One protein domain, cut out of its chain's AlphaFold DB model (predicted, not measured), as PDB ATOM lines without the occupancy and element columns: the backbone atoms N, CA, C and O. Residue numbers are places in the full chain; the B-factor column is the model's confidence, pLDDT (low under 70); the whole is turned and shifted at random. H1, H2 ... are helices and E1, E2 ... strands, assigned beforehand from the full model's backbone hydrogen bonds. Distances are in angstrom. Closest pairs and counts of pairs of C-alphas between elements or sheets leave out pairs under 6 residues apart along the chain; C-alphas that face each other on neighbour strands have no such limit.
ATOM      1  N   ASP A   4      19.464  17.131  69.720       96.56
ATOM      2  CA  ASP A   4      19.263  18.357  70.503       96.56
ATOM      3  C   ASP A   4      20.130  19.503  69.976       96.56
ATOM      4  O   ASP A   4      19.690  20.652  69.914       96.56
ATOM      5  N   GLU A   5      21.350  19.187  69.548       95.44
ATOM      6  CA  GLU A   5      22.268  20.122  68.912       95.44
ATOM      7  C   GLU A   5      21.719  20.639  67.572       95.44
ATOM      8  O   GLU A   5      21.685  21.854  67.366       95.44
ATOM      9  N   ILE A   6      21.213  19.757  66.701       95.62
ATOM     10  CA  ILE A   6      20.554  20.131  65.434       95.62
ATOM     11  C   ILE A   6      19.368  21.063  65.697       95.62
ATOM     12  O   ILE A   6      19.301  22.166  65.150       95.62
ATOM     13  N   ILE A   7      18.453  20.657  66.582       95.75
ATOM     14  CA  ILE A   7      17.257  21.441  66.917       95.75
ATOM     15  C   ILE A   7      17.655  22.799  67.498       95.75
ATOM     16  O   ILE A   7      17.026  23.816  67.198       95.75
ATOM     17  N   ARG A   8      18.706  22.847  68.321       95.19
ATOM     18  CA  ARG A   8      19.231  24.099  68.868       95.19
ATOM     19  C   ARG A   8      19.778  25.010  67.769       95.19
ATOM     20  O   ARG A   8      19.480  26.203  67.808       95.19
ATOM     21  N   TYR A   9      20.542  24.486  66.809       94.06
ATOM     22  CA  TYR A   9      21.041  25.276  65.681       94.06
ATOM     23  C   TYR A   9      19.904  25.851  64.838       94.06
ATOM     24  O   TYR A   9      19.925  27.042  64.539       94.06
ATOM     25  N   ILE A  10      18.881  25.052  64.544       95.12
ATOM     26  CA  ILE A  10      17.696  25.488  63.794       95.12
ATOM     27  C   ILE A  10      16.923  26.565  64.566       95.12
ATOM     28  O   ILE A  10      16.583  27.606  64.018       95.12
ATOM     29  N   LYS A  11      16.678  26.381  65.867       94.06
ATOM     30  CA  LYS A  11      15.901  27.352  66.659       94.06
ATOM     31  C   LYS A  11      16.619  28.682  66.888       94.06
ATOM     32  O   LYS A  11      15.958  29.711  66.985       94.06
ATOM     33  N   LEU A  12      17.943  28.660  67.051       92.62
ATOM     34  CA  LEU A  12      18.733  29.856  67.365       92.62
ATOM     35  C   LEU A  12      19.346  30.516  66.122       92.62
ATOM     36  O   LEU A  12      19.730  31.684  66.179       92.62
ATOM     37  N   GLY A  13      19.480  29.777  65.022       89.12
ATOM     38  CA  GLY A  13      20.064  30.261  63.779       89.12
ATOM     39  C   GLY A  13      19.133  31.214  63.041       89.12
ATOM     40  O   GLY A  13      17.934  30.972  62.923       89.12
ATOM     41  N   ARG A  14      19.696  32.286  62.473       88.81
ATOM     42  CA  ARG A  14      18.940  33.281  61.692       88.81
ATOM     43  C   ARG A  14      18.165  32.658  60.527       88.81
ATOM     44  O   ARG A  14      17.040  33.067  60.268       88.81
ATOM     45  N   ASN A  15      18.774  31.684  59.853       88.38
ATOM     46  CA  ASN A  15      18.205  31.024  58.675       88.38
ATOM     47  C   ASN A  15      17.302  29.839  59.037       88.38
ATOM     48  O   ASN A  15      16.724  29.229  58.147       88.38
ATOM     49  N   LYS A  16      17.204  29.507  60.332       95.88
ATOM     50  CA  LYS A  16      16.474  28.349  60.846       95.88
ATOM     51  C   LYS A  16      16.770  27.037  60.120       95.88
ATOM     52  O   LYS A  16      15.882  26.233  59.855       95.88
ATOM     53  N   SER A  17      18.034  26.830  59.790       96.50
ATOM     54  CA  SER A  17      18.475  25.659  59.053       96.50
ATOM     55  C   SER A  17      19.911  25.296  59.397       96.50
ATOM     56  O   SER A  17      20.648  26.085  60.000       96.50
ATOM     57  N   ILE A  18      20.294  24.079  59.030       96.38
ATOM     58  CA  ILE A  18      21.645  23.551  59.163       96.38
ATOM     59  C   ILE A  18      21.944  22.576  58.025       96.38
ATOM     60  O   ILE A  18      21.239  21.583  57.854       96.38
ATOM     61  N   CYS A  19      23.009  22.846  57.275       97.00
ATOM     62  CA  CYS A  19      23.574  21.905  56.314       97.00
ATOM     63  C   CYS A  19      24.426  20.877  57.067       97.00
ATOM     64  O   CYS A  19      25.368  21.252  57.773       97.00
ATOM     65  N   VAL A  20      24.045  19.604  56.958       97.06
ATOM     66  CA  VAL A  20      24.662  18.471  57.674       97.06
ATOM     67  C   VAL A  20      25.491  17.571  56.764       97.06
ATOM     68  O   VAL A  20      26.257  16.741  57.250       97.06
ATOM     69  N   ASP A  21      25.337  17.731  55.450       96.81
ATOM     70  CA  ASP A  21      26.121  17.034  54.444       96.81
ATOM     71  C   ASP A  21      26.279  17.906  53.203       96.81
ATOM     72  O   ASP A  21      25.317  18.524  52.748       96.81
ATOM     73  N   ARG A  22      27.489  17.913  52.653       96.38
ATOM     74  CA  ARG A  22      27.832  18.541  51.380       96.38
ATOM     75  C   ARG A  22      28.815  17.631  50.675       96.38
ATOM     76  O   ARG A  22      29.855  17.345  51.259       96.38
ATOM     77  N   ARG A  23      28.532  17.150  49.464       94.44
ATOM     78  CA  ARG A  23      29.477  16.286  48.723       94.44
ATOM     79  C   ARG A  23      29.307  16.403  47.219       94.44
ATOM     80  O   ARG A  23      28.208  16.648  46.731       94.44
ATOM     81  N   LEU A  24      30.393  16.140  46.498       93.31
ATOM     82  CA  LEU A  24      30.322  15.717  45.105       93.31
ATOM     83  C   LEU A  24      29.749  14.298  45.053       93.31
ATOM     84  O   LEU A  24      30.073  13.462  45.898       93.31
ATOM     85  N   LEU A  25      28.877  14.044  44.085       89.50
ATOM     86  CA  LEU A  25      28.322  12.716  43.846       89.50
ATOM     87  C   LEU A  25      28.885  12.176  42.542       89.50
ATOM     88  O   LEU A  25      28.693  12.810  41.511       89.50
ATOM     89  N   ASP A  26      29.497  10.994  42.563       88.75
ATOM     90  CA  ASP A  26      30.115  10.383  41.377       88.75
ATOM     91  C   ASP A  26      29.146  10.322  40.185       88.75
ATOM     92  O   ASP A  26      29.499  10.623  39.047       88.75
ATOM     93  N   GLN A  27      27.878   9.993  40.446       90.62
ATOM     94  CA  GLN A  27      26.847   9.904  39.414       90.62
ATOM     95  C   GLN A  27      26.412  11.263  38.834       90.62
ATOM     96  O   GLN A  27      25.794  11.285  37.769       90.62
ATOM     97  N   TYR A  28      26.712  12.367  39.522       93.38
ATOM     98  CA  TYR A  28      26.417  13.748  39.129       93.38
ATOM     99  C   TYR A  28      27.661  14.619  39.369       93.38
ATOM    100  O   TYR A  28      27.566  15.648  40.027       93.38
ATOM    101  N   ALA A  29      28.832  14.197  38.878       90.69
ATOM    102  CA  ALA A  29      30.139  14.738  39.286       90.69
ATOM    103  C   ALA A  29      30.312  16.262  39.103       90.69
ATOM    104  O   ALA A  29      31.177  16.867  39.723       90.69
ATOM    105  N   GLY A  30      29.485  16.896  38.267       92.94
ATOM    106  CA  GLY A  30      29.456  18.354  38.085       92.94
ATOM    107  C   GLY A  30      28.578  19.100  39.093       92.94
ATOM    108  O   GLY A  30      28.471  20.319  39.002       92.94
ATOM    109  N   HIS A  31      27.930  18.385  40.014       94.25
ATOM    110  CA  HIS A  31      27.030  18.927  41.022       94.25
ATOM    111  C   HIS A  31      27.518  18.612  42.434       94.25
ATOM    112  O   HIS A  31      27.919  17.491  42.755       94.25
ATOM    113  N   VAL A  32      27.388  19.603  43.305       95.19
ATOM    114  CA  VAL A  32      27.494  19.451  44.749       95.19
ATOM    115  C   VAL A  32      26.095  19.244  45.306       95.19
ATOM    116  O   VAL A  32      25.200  20.061  45.081       95.19
ATOM    117  N   ARG A  33      25.909  18.141  46.035       96.50
ATOM    118  CA  ARG A  33      24.696  17.900  46.808       96.50
ATOM    119  C   ARG A  33      24.848  18.492  48.199       96.50
ATOM    120  O   ARG A  33      25.705  18.023  48.948       96.50
ATOM    121  N   ASP A  34      23.944  19.390  48.561       96.75
ATOM    122  CA  ASP A  34      23.747  19.850  49.933       96.75
ATOM    123  C   ASP A  34      22.517  19.184  50.555       96.75
ATOM    124  O   ASP A  34      21.477  19.029  49.913       96.75
ATOM    125  N   VAL A  35      22.635  18.787  51.822       98.00
ATOM    126  CA  VAL A  35      21.546  18.220  52.625       98.00
ATOM    127  C   VAL A  35      21.349  19.096  53.854       98.00
ATOM    128  O   VAL A  35      22.151  19.087  54.792       98.00
ATOM    129  N   THR A  36      20.260  19.855  53.844       98.06
ATOM    130  CA  THR A  36      19.970  20.894  54.830       98.06
ATOM    131  C   THR A  36      18.699  20.577  55.601       98.06
ATOM    132  O   THR A  36      17.620  20.465  55.031       98.06
ATOM    133  N   ILE A  37      18.805  20.475  56.922       98.38
ATOM    134  CA  ILE A  37      17.652  20.329  57.814       98.38
ATOM    135  C   ILE A  37      17.154  21.725  58.181       98.38
ATOM    136  O   ILE A  37      17.939  22.574  58.602       98.38
ATOM    137  N   MET A  38      15.857  21.965  58.034       97.75
ATOM    138  CA  MET A  38      15.189  23.240  58.298       97.75
ATOM    139  C   MET A  38      14.201  23.116  59.467       97.75
ATOM    140  O   MET A  38      14.045  22.040  60.055       97.75
ATOM    141  N   ASP A  39      13.539  24.221  59.821       95.44
ATOM    142  CA  ASP A  39      12.433  24.184  60.773       95.44
ATOM    143  C   ASP A  39      11.258  23.314  60.284       95.44
ATOM    144  O   ASP A  39      11.220  22.823  59.152       95.44
ATOM    145  N   ASP A  40      10.348  23.015  61.213       94.88
ATOM    146  CA  ASP A  40       9.156  22.193  60.976       94.88
ATOM    147  C   ASP A  40       9.424  20.812  60.352       94.88
ATOM    148  O   ASP A  40       8.604  20.287  59.605       94.88
ATOM    149  N   ALA A  41      10.572  20.207  60.686       97.00
ATOM    150  CA  ALA A  41      10.988  18.896  60.179       97.00
ATOM    151  C   ALA A  41      10.968  18.822  58.639       97.00
ATOM    152  O   ALA A  41      10.539  17.829  58.042       97.00
ATOM    153  N   THR A  42      11.468  19.880  58.000       98.38
ATOM    154  CA  THR A  42      11.696  19.924  56.553       98.38
ATOM    155  C   THR A  42      13.156  19.617  56.243       98.38
ATOM    156  O   THR A  42      14.072  20.114  56.896       98.38
ATOM    157  N   LEU A  43      13.379  18.797  55.226       98.62
ATOM    158  CA  LEU A  43      14.688  18.527  54.653       98.62
ATOM    159  C   LEU A  43      14.753  19.152  53.266       98.62
ATOM    160  O   LEU A  43      13.904  18.875  52.427       98.62
ATOM    161  N   MET A  44      15.773  19.952  53.013       98.31
ATOM    162  CA  MET A  44      16.062  20.523  51.710       98.31
ATOM    163  C   MET A  44      17.287  19.828  51.124       98.31
ATOM    164  O   MET A  44      18.314  19.696  51.790       98.31
ATOM    165  N   ILE A  45      17.155  19.359  49.888       97.94
ATOM    166  CA  ILE A  45      18.229  18.738  49.118       97.94
ATOM    167  C   ILE A  45      18.467  19.610  47.904       97.94
ATOM    168  O   ILE A  45      17.542  19.836  47.122       97.94
ATOM    169  N   GLU A  46      19.690  20.085  47.745       97.25
ATOM    170  CA  GLU A  46      20.071  20.946  46.631       97.25
ATOM    171  C   GLU A  46      21.155  20.261  45.817       97.25
ATOM    172  O   GLU A  46      22.096  19.719  46.385       97.25
ATOM    173  N   PHE A  47      21.020  20.280  44.496       96.81
ATOM    174  CA  PHE A  47      22.050  19.860  43.551       96.81
ATOM    175  C   PHE A  47      22.490  21.101  42.782       96.81
ATOM    176  O   PHE A  47      21.867  21.488  41.790       96.81
ATOM    177  N   ASN A  48      23.544  21.738  43.277       94.62
ATOM    178  CA  ASN A  48      24.103  22.956  42.707       94.62
ATOM    179  C   ASN A  48      25.258  22.601  41.781       94.62
ATOM    180  O   ASN A  48      26.047  21.717  42.109       94.62
ATOM    181  N   VAL A  49      25.372  23.266  40.633       92.56
ATOM    182  CA  VAL A  49      26.551  23.099  39.774       92.56
ATOM    183  C   VAL A  49      27.780  23.531  40.577       92.56
ATOM    184  O   VAL A  49      27.735  24.534  41.284       92.56
ATOM    185  N   TYR A  50      28.864  22.758  40.524       92.25
ATOM    186  CA  TYR A  50      30.085  23.058  41.276       92.25
ATOM    187  C   TYR A  50      30.558  24.501  41.014       92.25
ATOM    188  O   TYR A  50      30.628  24.913  39.859       92.25
ATOM    189  N   GLU A  51      30.863  25.250  42.078       87.38
ATOM    190  CA  GLU A  51      31.190  26.694  42.089       87.38
ATOM    191  C   GLU A  51      30.056  27.671  41.712       87.38
ATOM    192  O   GLU A  51      30.276  28.883  41.709       87.38
ATOM    193  N   TYR A  52      28.833  27.191  41.466       84.94
ATOM    194  CA  TYR A  52      27.660  28.037  41.230       84.94
ATOM    195  C   TYR A  52      26.624  27.852  42.338       84.94
ATOM    196  O   TYR A  52      26.059  26.777  42.514       84.94
ATOM    197  N   ASP A  53      26.317  28.941  43.039       71.81
ATOM    198  CA  ASP A  53      25.357  28.938  44.151       71.81
ATOM    199  C   ASP A  53      23.899  29.195  43.704       71.81
ATOM    200  O   ASP A  53      23.003  29.294  44.539       71.81
ATOM    201  N   GLU A  54      23.634  29.325  42.396       76.12
ATOM    202  CA  GLU A  54      22.309  29.659  41.858       76.12
ATOM    203  C   GLU A  54      21.855  28.699  40.747       76.12
ATOM    204  O   GLU A  54      22.651  28.196  39.955       76.12
ATOM    205  N   GLY A  55      20.537  28.486  40.653       78.88
ATOM    206  CA  GLY A  55      19.902  27.763  39.542       78.88
ATOM    207  C   GLY A  55      19.913  26.233  39.646       78.88
ATOM    208  O   GLY A  55      19.394  25.569  38.744       78.88
ATOM    209  N   GLY A  56      20.453  25.672  40.730       92.06
ATOM    210  CA  GLY A  56      20.439  24.235  41.008       92.06
ATOM    211  C   GLY A  56      19.042  23.652  41.251       92.06
ATOM    212  O   GLY A  56      18.050  24.369  41.418       92.06
ATOM    213  N   LEU A  57      18.960  22.321  41.250       96.31
ATOM    214  CA  LEU A  57      17.736  21.594  41.590       96.31
ATOM    215  C   LEU A  57      17.555  21.591  43.106       96.31
ATOM    216  O   LEU A  57      18.374  21.010  43.811       96.31
ATOM    217  N   THR A  58      16.446  22.141  43.592       97.56
ATOM    218  CA  THR A  58      16.048  22.052  45.003       97.56
ATOM    219  C   THR A  58      14.867  21.100  45.168       97.56
ATOM    220  O   THR A  58      13.891  21.167  44.420       97.56
ATOM    221  N   ILE A  59      14.925  20.238  46.182       98.31
ATOM    222  CA  ILE A  59      13.841  19.336  46.575       98.31
ATOM    223  C   ILE A  59      13.612  19.469  48.077       98.31
ATOM    224  O   ILE A  59      14.497  19.168  48.876       98.31
ATOM    225  N   ASN A  60      12.401  19.863  48.457       98.44
ATOM    226  CA  ASN A  60      11.943  19.863  49.839       98.44
ATOM    227  C   ASN A  60      11.225  18.550  50.148       98.44
ATOM    228  O   ASN A  60      10.323  18.132  49.419       98.44
ATOM    229  N   VAL A  61      11.607  17.921  51.252       98.56
ATOM    230  CA  VAL A  61      11.009  16.697  51.773       98.56
ATOM    231  C   VAL A  61      10.469  16.976  53.168       98.56
ATOM    232  O   VAL A  61      11.211  17.383  54.061       98.56
ATOM    233  N   TYR A  62       9.172  16.764  53.354       98.44
ATOM    234  CA  TYR A  62       8.475  17.083  54.600       98.44
ATOM    235  C   TYR A  62       8.252  15.826  55.437       98.44
ATOM    236  O   TYR A  62       7.711  14.836  54.936       98.44
ATOM    237  N   TYR A  63       8.611  15.883  56.717       98.44
ATOM    238  CA  TYR A  63       8.449  14.790  57.677       98.44
ATOM    239  C   TYR A  63       7.497  15.186  58.807       98.44
ATOM    240  O   TYR A  63       7.240  16.363  59.040       98.44
ATOM    241  N   ASN A  64       6.962  14.194  59.523       97.06
ATOM    242  CA  ASN A  64       6.072  14.449  60.664       97.06
ATOM    243  C   ASN A  64       6.822  14.993  61.885       97.06
ATOM    244  O   ASN A  64       6.268  15.757  62.673       97.06
ATOM    245  N   ASP A  65       8.073  14.569  62.057       97.31
ATOM    246  CA  ASP A  65       8.909  14.904  63.197       97.31
ATOM    247  C   ASP A  65      10.399  14.772  62.850       97.31
ATOM    248  O   ASP A  65      10.794  14.193  61.833       97.31
ATOM    249  N   TYR A  66      11.241  15.324  63.725       97.56
ATOM    250  CA  TYR A  66      12.691  15.286  63.562       97.56
ATOM    251  C   TYR A  66      13.288  13.881  63.697       97.56
ATOM    252  O   TYR A  66      14.364  13.661  63.156       97.56
ATOM    253  N   ASP A  67      12.651  12.945  64.409       97.81
ATOM    254  CA  ASP A  67      13.200  11.587  64.553       97.81
ATOM    255  C   ASP A  67      13.130  10.839  63.222       97.81
ATOM    256  O   ASP A  67      14.120  10.268  62.762       97.81
ATOM    257  N   THR A  68      11.976  10.915  62.561       98.06
ATOM    258  CA  THR A  68      11.752  10.348  61.231       98.06
ATOM    259  C   THR A  68      12.678  10.997  60.207       98.06
ATOM    260  O   THR A  68      13.339  10.286  59.452       98.06
ATOM    261  N   LEU A  69      12.789  12.332  60.230       98.50
ATOM    262  CA  LEU A  69      13.698  13.072  59.353       98.50
ATOM    263  C   LEU A  69      15.150  12.628  59.546       98.50
ATOM    264  O   LEU A  69      15.822  12.293  58.575       98.50
ATOM    265  N   ILE A  70      15.652  12.620  60.784       98.38
ATOM    266  CA  ILE A  70      17.054  12.288  61.072       98.38
ATOM    267  C   ILE A  70      17.367  10.863  60.617       98.38
ATOM    268  O   ILE A  70      18.396  10.646  59.981       98.38
ATOM    269  N   ASN A  71      16.481   9.902  60.881       98.25
ATOM    270  CA  ASN A  71      16.660   8.524  60.420       98.25
ATOM    271  C   ASN A  71      16.709   8.428  58.891       98.25
ATOM    272  O   ASN A  71      17.604   7.776  58.356       98.25
ATOM    273  N   ALA A  72      15.814   9.130  58.191       98.44
ATOM    274  CA  ALA A  72      15.813   9.176  56.733       98.44
ATOM    275  C   ALA A  72      17.098   9.801  56.167       98.44
ATOM    276  O   ALA A  72      17.649   9.298  55.189       98.44
ATOM    277  N   VAL A  73      17.614  10.862  56.794       98.44
ATOM    278  CA  VAL A  73      18.886  11.478  56.390       98.44
ATOM    279  C   VAL A  73      20.056  10.526  56.622       98.44
ATOM    280  O   VAL A  73      20.887  10.398  55.729       98.44
ATOM    281  N   GLN A  74      20.121   9.828  57.764       98.44
ATOM    282  CA  GLN A  74      21.194   8.859  58.041       98.44
ATOM    283  C   GLN A  74      21.246   7.760  56.974       98.44
ATOM    284  O   GLN A  74      22.324   7.449  56.467       98.44
ATOM    285  N   GLU A  75      20.085   7.222  56.592       98.25
ATOM    286  CA  GLU A  75      19.974   6.238  55.512       98.25
ATOM    287  C   GLU A  75      20.398   6.832  54.162       98.25
ATOM    288  O   GLU A  75      21.175   6.228  53.428       98.25
ATOM    289  N   TYR A  76      19.947   8.050  53.860       97.62
ATOM    290  CA  TYR A  76      20.204   8.714  52.585       97.62
ATOM    291  C   TYR A  76      21.668   9.104  52.358       97.62
ATOM    292  O   TYR A  76      22.176   8.993  51.239       97.62
ATOM    293  N   ILE A  77      22.357   9.586  53.394       96.31
ATOM    294  CA  ILE A  77      23.763  10.002  53.290       96.31
ATOM    295  C   ILE A  77      24.746   8.888  53.679       96.31
ATOM    296  O   ILE A  77      25.954   9.043  53.477       96.31
ATOM    297  N   GLY A  78      24.243   7.790  54.253       96.88
ATOM    298  CA  GLY A  78      25.029   6.630  54.675       96.88
ATOM    299  C   GLY A  78      25.916   6.868  55.900       96.88
ATOM    300  O   GLY A  78      26.903   6.157  56.070       96.88
ATOM    301  N   LEU A  79      25.610   7.868  56.735       97.25
ATOM    302  CA  LEU A  79      26.363   8.193  57.952       97.25
ATOM    303  C   LEU A  79      25.434   8.359  59.150       97.25
ATOM    304  O   LEU A  79      24.389   9.000  59.045       97.25
ATOM    305  N   ASN A  80      25.889   7.896  60.313       98.06
ATOM    306  CA  ASN A  80      25.198   8.141  61.576       98.06
ATOM    307  C   ASN A  80      25.293   9.619  61.990       98.06
ATOM    308  O   ASN A  80      26.287  10.289  61.696       98.06
ATOM    309  N   ILE A  81      24.290  10.110  62.722       97.94
ATOM    310  CA  ILE A  81      24.180  11.508  63.172       97.94
ATOM    311  C   ILE A  81      25.413  11.987  63.949       97.94
ATOM    312  O   ILE A  81      25.803  13.156  63.856       97.94
ATOM    313  N   GLU A  82      26.083  11.096  64.679       97.56
ATOM    314  CA  GLU A  82      27.292  11.407  65.439       97.56
ATOM    315  C   GLU A  82      28.442  11.864  64.538       97.56
ATOM    316  O   GLU A  82      29.236  12.698  64.970       97.56
ATOM    317  N   MET A  83      28.477  11.391  63.289       96.50
ATOM    318  CA  MET A  83      29.500  11.713  62.291       96.50
ATOM    319  C   MET A  83      29.194  12.973  61.483       96.50
ATOM    320  O   MET A  83      30.040  13.413  60.709       96.50
ATOM    321  N   TRP A  84      27.995  13.542  61.617       95.69
ATOM    322  CA  TRP A  84      27.638  14.749  60.878       95.69
ATOM    323  C   TRP A  84      28.389  15.961  61.416       95.69
ATOM    324  O   TRP A  84      28.647  16.065  62.623       95.69
ATOM    325  N   GLU A  85      28.649  16.905  60.515       93.06
ATOM    326  CA  GLU A  85      29.253  18.199  60.801       93.06
ATOM    327  C   GLU A  85      28.282  19.328  60.445       93.06
ATOM    328  O   GLU A  85      27.459  19.205  59.542       93.06
ATOM    329  N   ASN A  86      28.391  20.465  61.131       94.31
ATOM    330  CA  ASN A  86      27.658  21.669  60.754       94.31
ATOM    331  C   ASN A  86      28.405  22.382  59.615       94.31
ATOM    332  O   ASN A  86      29.220  23.281  59.862       94.31
ATOM    333  N   ILE A  87      28.122  21.980  58.375       94.56
ATOM    334  CA  ILE A  87      28.765  22.517  57.167       94.56
ATOM    335  C   ILE A  87      28.488  24.016  57.012       94.56
ATOM    336  O   ILE A  87      29.375  24.781  56.629       94.56
ATOM    337  N   SER A  88      27.298  24.476  57.421       89.19
ATOM    338  CA  SER A  88      26.942  25.904  57.415       89.19
ATOM    339  C   SER A  88      27.892  26.773  58.248       89.19
ATOM    340  O   SER A  88      27.957  27.981  58.032       89.19
ATOM    341  N   LYS A  89      28.616  26.187  59.211       88.81
ATOM    342  CA  LYS A  89      29.592  26.893  60.049       88.81
ATOM    343  C   LYS A  89      31.032  26.728  59.563       88.81
ATOM    344  O   LYS A  89      31.817  27.659  59.729       88.81
ATOM    345  N   SER A  90      31.399  25.559  59.039       86.00
ATOM    346  CA  SER A  90      32.777  25.302  58.602       86.00
ATOM    347  C   SER A  90      33.117  26.030  57.303       86.00
ATOM    348  O   SER A  90      34.280  26.361  57.090       86.00
ATOM    349  N   GLY A  91      32.118  26.283  56.446       80.75
ATOM    350  CA  GLY A  91      32.342  26.834  55.108       80.75
ATOM    351  C   GLY A  91      33.116  25.879  54.199       80.75
ATOM    352  O   GLY A  91      33.599  26.291  53.149       80.75
ATOM    353  N   TRP A  92      33.258  24.617  54.612       92.50
ATOM    354  CA  TRP A  92      33.948  23.607  53.830       92.50
ATOM    355  C   TRP A  92      33.212  23.381  52.502       92.50
ATOM    356  O   TRP A  92      31.976  23.382  52.435       92.50
ATOM    357  N   TYR A  93      33.995  23.205  51.445       91.69
ATOM    358  CA  TYR A  93      33.521  22.938  50.096       91.69
ATOM    359  C   TYR A  93      34.383  21.816  49.504       91.69
ATOM    360  O   TYR A  93      35.599  21.823  49.730       91.69
ATOM    361  N   PRO A  94      33.785  20.831  48.812       92.25
ATOM    362  CA  PRO A  94      34.536  19.729  48.226       92.25
ATOM    363  C   PRO A  94      35.503  20.244  47.156       92.25
ATOM    364  O   PRO A  94      35.250  21.271  46.535       92.25
ATOM    365  N   ILE A  95      36.601  19.524  46.939       91.31
ATOM    366  CA  ILE A  95      37.557  19.815  45.866       91.31
ATOM    367  C   ILE A  95      37.230  18.900  44.689       91.31
ATOM    368  O   ILE A  95      37.087  17.691  44.868       91.31
ATOM    369  N   LEU A  96      37.123  19.476  43.495       89.50
ATOM    370  CA  LEU A  96      37.013  18.722  42.251       89.50
ATOM    371  C   LEU A  96      38.404  18.202  41.847       89.50
ATOM    372  O   LEU A  96      39.274  18.989  41.481       89.50
ATOM    373  N   GLU A  97      38.635  16.893  41.967       81.06
ATOM    374  CA  GLU A  97      39.952  16.289  41.688       81.06
ATOM    375  C   GLU A  97      40.159  15.919  40.209       81.06
ATOM    376  O   GLU A  97      41.296  15.878  39.739       81.06
ATOM    377  N   GLU A  98      39.075  15.678  39.469       81.69
ATOM    378  CA  GLU A  98      39.106  15.209  38.080       81.69
ATOM    379  C   GLU A  98      38.442  16.206  37.123       81.69
ATOM    380  O   GLU A  98      37.614  17.031  37.513       81.69
ATOM    381  N   GLU A  99      38.802  16.124  35.841       84.69
ATOM    382  CA  GLU A  99      38.121  16.883  34.797       84.69
ATOM    383  C   GLU A  99      36.709  16.318  34.601       84.69
ATOM    384  O   GLU A  99      36.531  15.161  34.219       84.69
ATOM    385  N   VAL A 100      35.698  17.139  34.886       87.06
ATOM    386  CA  VAL A 100      34.292  16.741  34.816       87.06
ATOM    387  C   VAL A 100      33.623  17.313  33.575       87.06
ATOM    388  O   VAL A 100      33.655  18.518  33.323       87.06
ATOM    389  N   ASP A 101      32.921  16.453  32.840       90.88
ATOM    390  CA  ASP A 101      31.966  16.886  31.824       90.88
ATOM    391  C   ASP A 101      30.670  17.366  32.499       90.88
ATOM    392  O   ASP A 101      29.760  16.593  32.826       90.88
ATOM    393  N   PHE A 102      30.588  18.679  32.721       91.06
ATOM    394  CA  PHE A 102      29.421  19.328  33.316       91.06
ATOM    395  C   PHE A 102      28.136  19.101  32.516       91.06
ATOM    396  O   PHE A 102      27.075  18.930  33.117       91.06
ATOM    397  N   ASN A 103      28.216  19.042  31.182       91.62
ATOM    398  CA  ASN A 103      27.041  18.827  30.337       91.62
ATOM    399  C   ASN A 103      26.507  17.404  30.505       91.62
ATOM    400  O   ASN A 103      25.293  17.203  30.596       91.62
ATOM    401  N   GLN A 104      27.402  16.413  30.572       93.12
ATOM    402  CA  GLN A 104      27.022  15.026  30.833       93.12
ATOM    403  C   GLN A 104      26.406  14.871  32.229       93.12
ATOM    404  O   GLN A 104      25.360  14.234  32.370       93.12
ATOM    405  N   SER A 105      27.027  15.474  33.245       93.56
ATOM    406  CA  SER A 105      26.532  15.476  34.627       93.56
ATOM    407  C   SER A 105      25.127  16.083  34.738       93.56
ATOM    408  O   SER A 105      24.223  15.467  35.307       93.56
ATOM    409  N   ASP A 106      24.913  17.254  34.135       93.81
ATOM    410  CA  ASP A 106      23.621  17.948  34.101       93.81
ATOM    411  C   ASP A 106      22.555  17.161  33.333       93.81
ATOM    412  O   ASP A 106      21.451  16.939  33.839       93.81
ATOM    413  N   SER A 107      22.907  16.627  32.162       94.69
ATOM    414  CA  SER A 107      22.010  15.766  31.381       94.69
ATOM    415  C   SER A 107      21.573  14.538  32.181       94.69
ATOM    416  O   SER A 107      20.402  14.153  32.147       94.69
ATOM    417  N   LYS A 108      22.494  13.933  32.941       96.19
ATOM    418  CA  LYS A 108      22.196  12.773  33.781       96.19
ATOM    419  C   LYS A 108      21.284  13.126  34.959       96.19
ATOM    420  O   LYS A 108      20.332  12.386  35.204       96.19
ATOM    421  N   LEU A 109      21.523  14.243  35.651       96.50
ATOM    422  CA  LEU A 109      20.652  14.702  36.740       96.50
ATOM    423  C   LEU A 109      19.224  14.955  36.240       96.50
ATOM    424  O   LEU A 109      18.260  14.457  36.822       96.50
ATOM    425  N   LYS A 110      19.087  15.668  35.117       96.31
ATOM    426  CA  LYS A 110      17.795  15.943  34.476       96.31
ATOM    427  C   LYS A 110      17.078  14.663  34.056       96.31
ATOM    428  O   LYS A 110      15.888  14.508  34.325       96.31
ATOM    429  N   HIS A 111      17.800  13.730  33.439       96.62
ATOM    430  CA  HIS A 111      17.252  12.436  33.049       96.62
ATOM    431  C   HIS A 111      16.755  11.639  34.263       96.62
ATOM    432  O   HIS A 111      15.654  11.089  34.223       96.62
ATOM    433  N   ASP A 112      17.531  11.587  35.348       97.25
ATOM    434  CA  ASP A 112      17.143  10.855  36.556       97.25
ATOM    435  C   ASP A 112      15.954  11.510  37.278       97.25
ATOM    436  O   ASP A 112      15.093  10.813  37.823       97.25
ATOM    437  N   LEU A 113      15.853  12.842  37.229       96.50
ATOM    438  CA  LEU A 113      14.697  13.578  37.729       96.50
ATOM    439  C   LEU A 113      13.425  13.246  36.933       96.50
ATOM    440  O   LEU A 113      12.425  12.829  37.520       96.50
ATOM    441  N   VAL A 114      13.463  13.388  35.602       96.56
ATOM    442  CA  VAL A 114      12.306  13.153  34.715       96.56
ATOM    443  C   VAL A 114      11.820  11.704  34.803       96.56
ATOM    444  O   VAL A 114      10.617  11.446  34.855       96.56
ATOM    445  N   ASN A 115      12.747  10.747  34.878       96.06
ATOM    446  CA  ASN A 115      12.415   9.324  34.961       96.06
ATOM    447  C   ASN A 115      12.125   8.833  36.386       96.06
ATOM    448  O   ASN A 115      11.856   7.646  36.570       96.06
ATOM    449  N   LYS A 116      12.153   9.720  37.392       94.81
ATOM    450  CA  LYS A 116      11.928   9.383  38.808       94.81
ATOM    451  C   LYS A 116      12.890   8.308  39.330       94.81
ATOM    452  O   LYS A 116      12.523   7.496  40.176       94.81
ATOM    453  N   THR A 117      14.118   8.305  38.816       96.50
ATOM    454  CA  THR A 117      15.218   7.434  39.258       96.50
ATOM    455  C   THR A 117      16.222   8.164  40.149       96.50
ATOM    456  O   THR A 117      17.126   7.527  40.687       96.50
ATOM    457  N   LEU A 118      16.059   9.478  40.339       95.75
ATOM    458  CA  LEU A 118      16.828  10.251  41.309       95.75
ATOM    459  C   LEU A 118      16.604   9.697  42.724       95.75
ATOM    460  O   LEU A 118      15.472   9.610  43.201       95.75
ATOM    461  N   LEU A 119      17.695   9.337  43.403       94.56
ATOM    462  CA  LEU A 119      17.639   8.841  44.774       94.56
ATOM    463  C   LEU A 119      17.294   9.982  45.734       94.56
ATOM    464  O   LEU A 119      18.004  10.989  45.807       94.56
ATOM    465  N   LEU A 120      16.228   9.779  46.504       96.44
ATOM    466  CA  LEU A 120      15.730  10.699  47.520       96.44
ATOM    467  C   LEU A 120      15.669   9.984  48.877       96.44
ATOM    468  O   LEU A 120      15.537   8.757  48.912       96.44
ATOM    469  N   PRO A 121      15.766  10.720  49.994       97.12
ATOM    470  CA  PRO A 121      15.665  10.146  51.324       97.12
ATOM    471  C   PRO A 121      14.289   9.499  51.513       97.12
ATOM    472  O   PRO A 121      13.287  10.022  51.011       97.12
ATOM    473  N   PRO A 122      14.225   8.361  52.213       97.38
ATOM    474  CA  PRO A 122      12.996   7.596  52.364       97.38
ATOM    475  C   PRO A 122      12.043   8.240  53.375       97.38
ATOM    476  O   PRO A 122      12.420   9.116  54.145       97.38
ATOM    477  N   ASN A 123      10.804   7.746  53.424       95.62
ATOM    478  CA  ASN A 123       9.813   8.081  54.461       95.62
ATOM    479  C   ASN A 123       9.406   9.567  54.533       95.62
ATOM    480  O   ASN A 123       8.843  10.002  55.538       95.62
ATOM    481  N   GLY A 124       9.658  10.341  53.474       94.88
ATOM    482  CA  GLY A 124       9.093  11.674  53.317       94.88
ATOM    483  C   GLY A 124       7.595  11.599  53.027       94.88
ATOM    484  O   GLY A 124       7.152  10.791  52.214       94.88
ATOM    485  N   ASN A 125       6.802  12.458  53.667       94.00
ATOM    486  CA  ASN A 125       5.364  12.541  53.403       94.00
ATOM    487  C   ASN A 125       5.078  13.206  52.052       94.00
ATOM    488  O   ASN A 125       4.154  12.827  51.335       94.00
ATOM    489  N   ILE A 126       5.845  14.252  51.742       95.50
ATOM    490  CA  ILE A 126       5.696  15.081  50.548       95.50
ATOM    491  C   ILE A 126       7.092  15.353  50.005       95.50
ATOM    492  O   ILE A 126       7.971  15.762  50.761       95.50
ATOM    493  N   TYR A 127       7.254  15.167  48.697       97.00
ATOM    494  CA  TYR A 127       8.436  15.558  47.936       97.00
ATOM    495  C   TYR A 127       8.030  16.690  47.002       97.00
ATOM    496  O   TYR A 127       7.147  16.521  46.159       97.00
ATOM    497  N   GLN A 128       8.645  17.852  47.174       97.56
ATOM    498  CA  GLN A 128       8.279  19.062  46.462       97.56
ATOM    499  C   GLN A 128       9.504  19.689  45.816       97.56
ATOM    500  O   GLN A 128      10.425  20.122  46.498       97.56
ATOM    501  N   ILE A 129       9.458  19.822  44.495       97.19
ATOM    502  CA  ILE A 129      10.345  20.729  43.768       97.19
ATOM    503  C   ILE A 129       9.673  22.109  43.792       97.19
ATOM    504  O   ILE A 129       8.502  22.212  43.398       97.19
ATOM    505  N   PRO A 130      10.335  23.164  44.299       92.50
ATOM    506  CA  PRO A 130       9.810  24.523  44.232       92.50
ATOM    507  C   PRO A 130       9.572  24.957  42.781       92.50
ATOM    508  O   PRO A 130      10.168  24.418  41.858       92.50
ATOM    509  N   SER A 131       8.696  25.939  42.564       90.12
ATOM    510  CA  SER A 131       8.361  26.442  41.222       90.12
ATOM    511  C   SER A 131       9.585  26.856  40.395       90.12
ATOM    512  O   SER A 131      10.563  27.349  40.950       90.12
ATOM    513  N   GLY A 132       9.474  26.776  39.067       93.31
ATOM    514  CA  GLY A 132      10.498  27.218  38.121       93.31
ATOM    515  C   GLY A 132      10.925  26.097  37.179       93.31
ATOM    516  O   GLY A 132      10.251  25.074  37.084       93.31
ATOM    517  N   TYR A 133      12.074  26.280  36.523       94.38
ATOM    518  CA  TYR A 133      12.586  25.366  35.494       94.38
ATOM    519  C   TYR A 133      12.554  23.891  35.919       94.38
ATOM    520  O   TYR A 133      12.017  23.052  35.202       94.38
ATOM    521  N   TRP A 134      13.077  23.575  37.105       95.81
ATOM    522  CA  TRP A 134      13.155  22.199  37.595       95.81
ATOM    523  C   TRP A 134      11.786  21.574  37.877       95.81
ATOM    524  O   TRP A 134      11.606  20.377  37.657       95.81
ATOM    525  N   LYS A 135      10.808  22.373  38.325       96.56
ATOM    526  CA  LYS A 135       9.427  21.909  38.511       96.56
ATOM    527  C   LYS A 135       8.757  21.648  37.176       96.56
ATOM    528  O   LYS A 135       8.160  20.592  37.005       96.56
ATOM    529  N   ASP A 136       8.893  22.583  36.244       96.56
ATOM    530  CA  ASP A 136       8.315  22.463  34.909       96.56
ATOM    531  C   ASP A 136       8.917  21.263  34.161       96.56
ATOM    532  O   ASP A 136       8.198  20.519  33.496       96.56
ATOM    533  N   LEU A 137      10.220  21.015  34.330       95.88
ATOM    534  CA  LEU A 137      10.891  19.826  33.814       95.88
ATOM    535  C   LEU A 137      10.345  18.539  34.454       95.88
ATOM    536  O   LEU A 137       9.988  17.605  33.738       95.88
ATOM    537  N   ALA A 138      10.241  18.486  35.784       95.06
ATOM    538  CA  ALA A 138       9.732  17.311  36.495       95.06
ATOM    539  C   ALA A 138       8.255  17.004  36.186       95.06
ATOM    540  O   ALA A 138       7.848  15.842  36.188       95.06
ATOM    541  N   ASP A 139       7.458  18.032  35.890       95.38
ATOM    542  CA  ASP A 139       6.060  17.907  35.468       95.38
ATOM    543  C   ASP A 139       5.904  17.561  33.975       95.38
ATOM    544  O   ASP A 139       4.788  17.305  33.517       95.38
ATOM    545  N   GLY A 140       6.998  17.557  33.202       93.62
ATOM    546  CA  GLY A 140       6.980  17.314  31.758       93.62
ATOM    547  C   GLY A 140       6.440  18.486  30.929       93.62
ATOM    548  O   GLY A 140       6.027  18.292  29.787       93.62
TER     549      GLY A 140
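Overview. This is residues 4 to 140 of the 144 residues of an uncharacterized protein of Acetonema longum DSM 6540 (UniProt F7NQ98). Look first for one twisted sheet of five strands: H2 covers one face of it and the other face is largely bare, while H1 and H4 sit at opposite ends of the strands. H5 packs on the end of H4, little H3 sits by the edge strand E1, and residues 118 to 121 of a long link pass over the face that H2 covers. The printed part has 137 residues with five named helices and five named strands, in the order H1 E1 E2 E3 E4 H2 H3 H4 E5 H5. The sheet runs E1 E2 E3 E4 E5, antiparallel throughout, and the class is mixed. The whole is compact, with a radius of gyration of the C-alphas of 14.8 A and spans of 41 by 34 by 26 A.

Along the chain. Find C-alpha 17 at (18.475, 25.659, 59.053); there E1 begins, residues 17 to 24, 20.8 A long, and it bends by 53 degrees at residue 20. E2 is residues 31 to 38, 21.4 A; E3 is 42 to 49, 22.6 A; E4 is 57 to 62, 16.6 A; E5 is 126 to 128. Go back to C-alpha 4 at (19.263, 18.357, 70.503) for H1, residues 4 to 12. H2 is residues 66 to 77, 16.0 A; H3 is 87 to 90; H4 is 102 to 114, 18.2 A. H5, residues 133 to 138, ends at C-alpha 138, (9.732, 17.311, 36.495).

Arrangement. E1 to E4 form a meander, each strand the antiparallel neighbour of the one before. Check N 20 and O 35, 2.9 A, between E1 and E2; N 34 and O 46, 2.9 A, between E2 and E3; N 45 and O 59, 2.9 A, between E3 and E4; and N 60 and O 128, 2.8 A, between E4 and E5. H2 is on the sheet at a height of 9.1 A, over E2 and E3, and runs along the strands, at 8 degrees to E3 on the local plane. H1 is on the sheet too, the C-alphas of Ile 10 and Ser 17 being 4.8 A apart. H4 is on the sheet, its closest C-alphas to E2 being Ser 105 and His 31, 7.3 A. With its residues 110 to 114 alone H4 touches H5, at a steep tilt of 49 degrees, the same way; the closest C-alphas are Val 114 and Ala 138, 5.2 A. H5 only grazes the sheet with residues 133 to 135, and H3 only grazes it with 87 to 89. H1, H2, H4 and H5 have every O i to N i+4 pair within hydrogen-bond range; H3 is too short for one.

Size, cuts and confidence. The two C-alphas farthest apart are those of Asn 64 and Glu 99, 41.3 A. The links H3 to H4 and H4 to E5 are long. The printed part has no cut, and no printed residue of this model is under 70 in pLDDT.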